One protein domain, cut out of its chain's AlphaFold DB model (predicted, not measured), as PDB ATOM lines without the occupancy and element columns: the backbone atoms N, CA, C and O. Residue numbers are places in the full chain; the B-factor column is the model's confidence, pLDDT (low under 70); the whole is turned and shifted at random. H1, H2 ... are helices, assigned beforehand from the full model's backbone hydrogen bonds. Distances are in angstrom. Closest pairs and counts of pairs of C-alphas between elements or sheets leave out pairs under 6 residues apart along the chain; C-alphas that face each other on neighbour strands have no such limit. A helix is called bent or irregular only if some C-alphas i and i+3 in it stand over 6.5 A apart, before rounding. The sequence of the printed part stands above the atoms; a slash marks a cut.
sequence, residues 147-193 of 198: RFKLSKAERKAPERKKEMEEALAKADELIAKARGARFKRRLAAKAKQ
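What this domain is: This is residues 147 to 193 of the 198 residues of the protein "Similar to Saccharomyces cerevisiae YGR076C MRPL25 Mitochondrial ribosomal protein of the large subunit" of Geotrichum candidum (UniProt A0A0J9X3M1). One long bent helix, H2, makes most of the length of an extended, rod-shaped piece, and at its far end H3 folds back beside the second arm of H2, H2b, so that H2b and H3 form a loose V. The first arm, H2a, continues the piece away from this V, and before it come the short helix H1 and an end stretch, residues 147 to 151; residues 147 to 171 stick out with nothing packed on them. The printed part has 47 residues with three named helices in the order H1, H2, H3 and no named strand, and its class is all helix. It is extended, with a radius of gyration of the C-alphas of 17.8 A, and it spans 54 by 22 by 8 A along its three main axes.

How they stand to each other: The longest helix by residues, H2, residues 157 to 179, was assigned as one helix by its hydrogen bonds but is bent: C-alphas 169 and 172 are 7.2 A apart, where about 5 A is found in a regular helix. Its arms are H2a, residues 157 to 169, and H2b, residues 172 to 179; residues 170 and 171 belong to neither. The lines of H2a and H2b stand at a steep tilt of 56 degrees. H3, residues 181 to 191, is close to H2b but not clearly touching it, with 2 pairs of C-alphas within 8 A. The closest C-alphas of H2b and H3 are those of Ala 176 and Lys 184, 5.7 A apart, and the two centres are 11.0 A apart. H2b and H3 run opposite ways at a steep tilt of 40 degrees. H2a and H3 are apart. At the other end of H2a, H1, residues 152 to 155, meets H2a only through their link. H1 is apart from H2b and from H3. In H2a, H2b and H3 every pair of O of residue i and N of residue i+4 is within hydrogen-bond range. H1 is too short for such a pair, and of its 1 pair of O of residue i and N of residue i+3, 0 are within range.

Where its parts are: H2a begins with the C-alpha of Ala 157 at (27.375, -43.660, 44.243) and ends with that of Ala 169 at (13.345, -33.370, 38.004), 18.5 A from first to last C-alpha; along it x falls and y rises. H2b, from Asp 172 to Arg 179, is 10.4 A long, and along it y rises further, from -27.546 at C-alpha 172 to -17.682 at C-alpha 179. H3 is 15.6 A from first to last C-alpha, and along it y falls again, from C-alpha 181 at (7.968, -15.481, 31.298) to C-alpha 191 at (2.914, -29.048, 25.620). H1, from Lys 152 to Arg 155, is 5.2 A from first to last C-alpha and begins at (34.534, -44.099, 48.911).

The domain as a whole: The two C-alphas farthest apart are those of Arg 147 and Arg 182, 55.1 A, and the first and last printed C-alphas, those of Arg 147 and Gln 193, are 53.6 A apart. The printed part runs from 147 to 193 without a cut, within a full chain of 198 residues. The links from H1 to H2 and from H2 to H3 are tight, with 1 residue in each, Lys 156 and Gly 180. Residues 177 to 182, of which 177 to 179 belong to H2, and residues 188 to 193, of which 188 to 191 belong to H3, also stand free. The mean pLDDT of the printed part of this model is 94.7, and no printed residue is under 70.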
ATOM      1  N   ARG A 147      32.295 -58.976  54.369       94.00
ATOM      2  CA  ARG A 147      31.819 -57.588  54.366       94.00
ATOM      3  C   ARG A 147      32.949 -56.659  53.937       94.00
ATOM      4  O   ARG A 147      33.670 -56.091  54.764       94.00
ATOM      5  N   PHE A 148      33.094 -56.495  52.628       94.88
ATOM      6  CA  PHE A 148      34.047 -55.553  52.056       94.88
ATOM      7  C   PHE A 148      33.564 -54.107  52.252       94.88
ATOM      8  O   PHE A 148      32.380 -53.800  52.159       94.88
ATOM      9  N   LYS A 149      34.494 -53.196  52.563       94.62
ATOM     10  CA  LYS A 149      34.186 -51.804  52.949       94.62
ATOM     11  C   LYS A 149      33.688 -50.930  51.786       94.62
ATOM     12  O   LYS A 149      33.185 -49.842  52.061       94.62
ATOM     13  N   LEU A 150      33.810 -51.397  50.537       95.38
ATOM     14  CA  LEU A 150      33.627 -50.627  49.295       95.38
ATOM     15  C   LEU A 150      34.537 -49.380  49.217       95.38
ATOM     16  O   LEU A 150      34.961 -48.794  50.225       95.38
ATOM     17  N   SER A 151      34.845 -48.930  48.004       97.06
ATOM     18  CA  SER A 151      35.547 -47.658  47.807       97.06
ATOM     19  C   SER A 151      34.673 -46.476  48.252       97.06
ATOM     20  O   SER A 151      33.445 -46.557  48.308       97.06
ATOM     21  N   LYS A 152      35.284 -45.327  48.571       97.12
ATOM     22  CA  LYS A 152      34.534 -44.099  48.911       97.12
ATOM     23  C   LYS A 152      33.584 -43.690  47.774       97.12
ATOM     24  O   LYS A 152      32.476 -43.244  48.055       97.12
ATOM     25  N   ALA A 153      34.007 -43.860  46.520       97.19
ATOM     26  CA  ALA A 153      33.212 -43.505  45.344       97.19
ATOM     27  C   ALA A 153      31.979 -44.406  45.167       97.19
ATOM     28  O   ALA A 153      30.921 -43.909  44.787       97.19
ATOM     29  N   GLU A 154      32.117 -45.695  45.481       96.00
ATOM     30  CA  GLU A 154      31.046 -46.696  45.412       96.00
ATOM     31  C   GLU A 154      30.043 -46.499  46.544       96.00
ATOM     32  O   GLU A 154      28.840 -46.478  46.304       96.00
ATOM     33  N   ARG A 155      30.531 -46.241  47.765       96.25
ATOM     34  CA  ARG A 155      29.669 -45.936  48.917       96.25
ATOM     35  C   ARG A 155      28.775 -44.719  48.678       96.25
ATOM     36  O   ARG A 155      27.619 -44.738  49.071       96.25
ATOM     37  N   LYS A 156      29.307 -43.686  48.016       97.19
ATOM     38  CA  LYS A 156      28.583 -42.447  47.685       97.19
ATOM     39  C   LYS A 156      27.870 -42.478  46.331       97.19
ATOM     40  O   LYS A 156      27.191 -41.522  45.974       97.19
ATOM     41  N   ALA A 157      28.049 -43.530  45.532       97.12
ATOM     42  CA  ALA A 157      27.375 -43.660  44.243       97.12
ATOM     43  C   ALA A 157      25.838 -43.593  44.343       97.12
ATOM     44  O   ALA A 157      25.257 -42.872  43.535       97.12
ATOM     45  N   PRO A 158      25.160 -44.275  45.294       96.81
ATOM     46  CA  PRO A 158      23.704 -44.195  45.386       96.81
ATOM     47  C   PRO A 158      23.216 -42.793  45.770       96.81
ATOM     48  O   PRO A 158      22.226 -42.334  45.218       96.81
ATOM     49  N   GLU A 159      23.926 -42.097  46.660       97.38
ATOM     50  CA  GLU A 159      23.608 -40.714  47.045       97.38
ATOM     51  C   GLU A 159      23.722 -39.774  45.839       97.38
ATOM     52  O   GLU A 159      22.755 -39.102  45.496       97.38
ATOM     53  N   ARG A 160      24.845 -39.824  45.108       97.12
ATOM     54  CA  ARG A 160      25.045 -39.012  43.894       97.12
ATOM     55  C   ARG A 160      23.996 -39.279  42.814       97.12
ATOM     56  O   ARG A 160      23.619 -38.362  42.094       97.12
ATOM     57  N   LYS A 161      23.541 -40.530  42.668       97.81
ATOM     58  CA  LYS A 161      22.472 -40.877  41.717       97.81
ATOM     59  C   LYS A 161      21.148 -40.217  42.102       97.81
ATOM     60  O   LYS A 161      20.520 -39.620  41.239       97.81
ATOM     61  N   LYS A 162      20.780 -40.256  43.385       97.75
ATOM     62  CA  LYS A 162      19.573 -39.584  43.895       97.75
ATOM     63  C   LYS A 162      19.644 -38.070  43.709       97.75
ATOM     64  O   LYS A 162      18.708 -37.479  43.190       97.75
ATOM     65  N   GLU A 163      20.778 -37.456  44.045       97.56
ATOM     66  CA  GLU A 163      21.001 -36.019  43.824       97.56
ATOM     67  C   GLU A 163      20.850 -35.642  42.341       97.56
ATOM     68  O   GLU A 163      20.242 -34.624  42.013       97.56
ATOM     69  N   MET A 164      21.369 -36.477  41.435       97.44
ATOM     70  CA  MET A 164      21.236 -36.279  39.993       97.44
ATOM     71  C   MET A 164      19.782 -36.413  39.520       97.44
ATOM     72  O   MET A 164      19.329 -35.579  38.740       97.44
ATOM     73  N   GLU A 165      19.043 -37.419  39.995       97.75
ATOM     74  CA  GLU A 165      17.617 -37.607  39.688       97.75
ATOM     75  C   GLU A 165      16.771 -36.418  40.168       97.75
ATOM     76  O   GLU A 165      15.966 -35.874  39.409       97.75
ATOM     77  N   GLU A 166      17.001 -35.946  41.395       97.62
ATOM     78  CA  GLU A 166      16.313 -34.776  41.947       97.62
ATOM     79  C   GLU A 166      16.647 -33.483  41.190       97.62
ATOM     80  O   GLU A 166      15.768 -32.643  40.967       97.62
ATOM     81  N   ALA A 167      17.910 -33.309  40.789       97.38
ATOM     82  CA  ALA A 167      18.343 -32.162  40.000       97.38
ATOM     83  C   ALA A 167      17.708 -32.166  38.603       97.38
ATOM     84  O   ALA A 167      17.266 -31.117  38.138       97.38
ATOM     85  N   LEU A 168      17.617 -33.337  37.961       97.00
ATOM     86  CA  LEU A 168      16.951 -33.502  36.667       97.00
ATOM     87  C   LEU A 168      15.457 -33.179  36.760       97.00
ATOM     88  O   LEU A 168      14.954 -32.432  35.925       97.00
ATOM     89  N   ALA A 169      14.767 -33.658  37.801       96.31
ATOM     90  CA  ALA A 169      13.345 -33.370  38.004       96.31
ATOM     91  C   ALA A 169      13.060 -31.863  38.155       96.31
ATOM     92  O   ALA A 169      12.068 -31.357  37.637       96.31
ATOM     93  N   LYS A 170      13.951 -31.125  38.832       96.31
ATOM     94  CA  LYS A 170      13.818 -29.672  39.061       96.31
ATOM     95  C   LYS A 170      14.417 -28.816  37.936       96.31
ATOM     96  O   LYS A 170      14.267 -27.591  37.952       96.31
ATOM     97  N   ALA A 171      15.109 -29.421  36.970       95.38
ATOM     98  CA  ALA A 171      15.875 -28.696  35.959       95.38
ATOM     99  C   ALA A 171      14.985 -27.787  35.101       95.38
ATOM    100  O   ALA A 171      15.303 -26.610  34.916       95.38
ATOM    101  N   ASP A 172      13.845 -28.295  34.629       91.31
ATOM    102  CA  ASP A 172      12.946 -27.546  33.748       91.31
ATOM    103  C   ASP A 172      12.355 -26.307  34.429       91.31
ATOM    104  O   ASP A 172      12.259 -25.239  33.813       91.31
ATOM    105  N   GLU A 173      12.026 -26.402  35.718       92.12
ATOM    106  CA  GLU A 173      11.531 -25.271  36.506       92.12
ATOM    107  C   GLU A 173      12.593 -24.175  36.650       92.12
ATOM    108  O   GLU A 173      12.297 -22.986  36.469       92.12
ATOM    109  N   LEU A 174      13.842 -24.564  36.926       94.50
ATOM    110  CA  LEU A 174      14.974 -23.643  37.040       94.50
ATOM    111  C   LEU A 174      15.286 -22.968  35.701       94.50
ATOM    112  O   LEU A 174      15.447 -21.744  35.654       94.50
ATOM    113  N   ILE A 175      15.294 -23.730  34.603       93.56
ATOM    114  CA  ILE A 175      15.476 -23.195  33.246       93.56
ATOM    115  C   ILE A 175      14.349 -22.209  32.921       93.56
ATOM    116  O   ILE A 175      14.597 -21.112  32.407       93.56
ATOM    117  N   ALA A 176      13.106 -22.558  33.251       92.00
ATOM    118  CA  ALA A 176      11.952 -21.705  33.018       92.00
ATOM    119  C   ALA A 176      11.967 -20.426  33.866       92.00
ATOM    120  O   ALA A 176      11.508 -19.375  33.405       92.00
ATOM    121  N   LYS A 177      12.503 -20.489  35.089       93.50
ATOM    122  CA  LYS A 177      12.730 -19.321  35.948       93.50
ATOM    123  C   LYS A 177      13.813 -18.408  35.368       93.50
ATOM    124  O   LYS A 177      13.561 -17.214  35.234       93.50
ATOM    125  N   ALA A 178      14.959 -18.959  34.967       95.69
ATOM    126  CA  ALA A 178      16.090 -18.194  34.437       95.69
ATOM    127  C   ALA A 178      15.791 -17.525  33.083       95.69
ATOM    128  O   ALA A 178      16.161 -16.376  32.862       95.69
ATOM    129  N   ARG A 179      15.087 -18.214  32.174       93.38
ATOM    130  CA  ARG A 179      14.745 -17.682  30.836       93.38
ATOM    131  C   ARG A 179      13.524 -16.753  30.829       93.38
ATOM    132  O   ARG A 179      13.237 -16.129  29.807       93.38
ATOM    133  N   GLY A 180      12.796 -16.669  31.942       94.19
ATOM    134  CA  GLY A 180      11.693 -15.733  32.144       94.19
ATOM    135  C   GLY A 180      10.351 -16.127  31.507       94.19
ATOM    136  O   GLY A 180      10.157 -17.205  30.938       94.19
ATOM    137  N   ALA A 181       9.377 -15.216  31.610       92.00
ATOM    138  CA  ALA A 181       7.968 -15.481  31.298       92.00
ATOM    139  C   ALA A 181       7.704 -15.858  29.828       92.00
ATOM    140  O   ALA A 181       6.834 -16.685  29.547       92.00
ATOM    141  N   ARG A 182       8.473 -15.299  28.882       93.75
ATOM    142  CA  ARG A 182       8.343 -15.623  27.449       93.75
ATOM    143  C   ARG A 182       8.616 -17.104  27.183       93.75
ATOM    144  O   ARG A 182       7.903 -17.735  26.406       93.75
ATOM    145  N   PHE A 183       9.622 -17.667  27.848       93.56
ATOM    146  CA  PHE A 183       9.978 -19.074  27.702       93.56
ATOM    147  C   PHE A 183       8.914 -19.996  28.313       93.56
ATOM    148  O   PHE A 183       8.524 -20.967  27.668       93.56
ATOM    149  N   LYS A 184       8.359 -19.635  29.481       92.12
ATOM    150  CA  LYS A 184       7.228 -20.351  30.105       92.12
ATOM    151  C   LYS A 184       6.009 -20.436  29.184       92.12
ATOM    152  O   LYS A 184       5.466 -21.519  28.979       92.12
ATOM    153  N   ARG A 185       5.618 -19.315  28.564       92.19
ATOM    154  CA  ARG A 185       4.503 -19.277  27.597       92.19
ATOM    155  C   ARG A 185       4.760 -20.191  26.395       92.19
ATOM    156  O   ARG A 185       3.860 -20.906  25.967       92.19
ATOM    157  N   ARG A 186       5.997 -20.211  25.883       92.12
ATOM    158  CA  ARG A 186       6.394 -21.086  24.768       92.12
ATOM    159  C   ARG A 186       6.341 -22.573  25.137       92.12
ATOM    160  O   ARG A 186       5.904 -23.369  24.314       92.12
ATOM    161  N   LEU A 187       6.751 -22.948  26.352       91.38
ATOM    162  CA  LEU A 187       6.627 -24.327  26.843       91.38
ATOM    163  C   LEU A 187       5.162 -24.761  26.950       91.38
ATOM    164  O   LEU A 187       4.814 -25.824  26.448       91.38
ATOM    165  N   ALA A 188       4.293 -23.913  27.510       90.81
ATOM    166  CA  ALA A 188       2.860 -24.194  27.609       90.81
ATOM    167  C   ALA A 188       2.192 -24.360  26.232       90.81
ATOM    168  O   ALA A 188       1.302 -25.189  26.071       90.81
ATOM    169  N   ALA A 189       2.633 -23.595  25.227       93.19
ATOM    170  CA  ALA A 189       2.179 -23.769  23.849       93.19
ATOM    171  C   ALA A 189       2.681 -25.087  23.234       93.19
ATOM    172  O   ALA A 189       1.924 -25.758  22.539       93.19
ATOM    173  N   LYS A 190       3.935 -25.478  23.510       90.19
ATOM    174  CA  LYS A 190       4.530 -26.723  22.999       90.19
ATOM    175  C   LYS A 190       3.906 -27.974  23.631       90.19
ATOM    176  O   LYS A 190       3.694 -28.944  22.923       90.19
ATOM    177  N   ALA A 191       3.561 -27.934  24.918       89.94
ATOM    178  CA  ALA A 191       2.914 -29.048  25.620       89.94
ATOM    179  C   ALA A 191       1.502 -29.381  25.092       89.94
ATOM    180  O   ALA A 191       1.029 -30.493  25.279       89.94
ATOM    181  N   LYS A 192       0.830 -28.424  24.435       91.94
ATOM    182  CA  LYS A 192      -0.484 -28.624  23.797       91.94
ATOM    183  C   LYS A 192      -0.393 -29.215  22.388       91.94
ATOM    184  O   LYS A 192      -1.427 -29.538  21.812       91.94
ATOM    185  N   GLN A 193       0.806 -29.284  21.809       89.62
ATOM    186  CA  GLN A 193       0.986 -29.856  20.479       89.62
ATOM    187  C   GLN A 193       0.803 -31.376  20.558       89.62
ATOM    188  O   GLN A 193       1.316 -31.988  21.499       89.62
TER     189      GLN A 193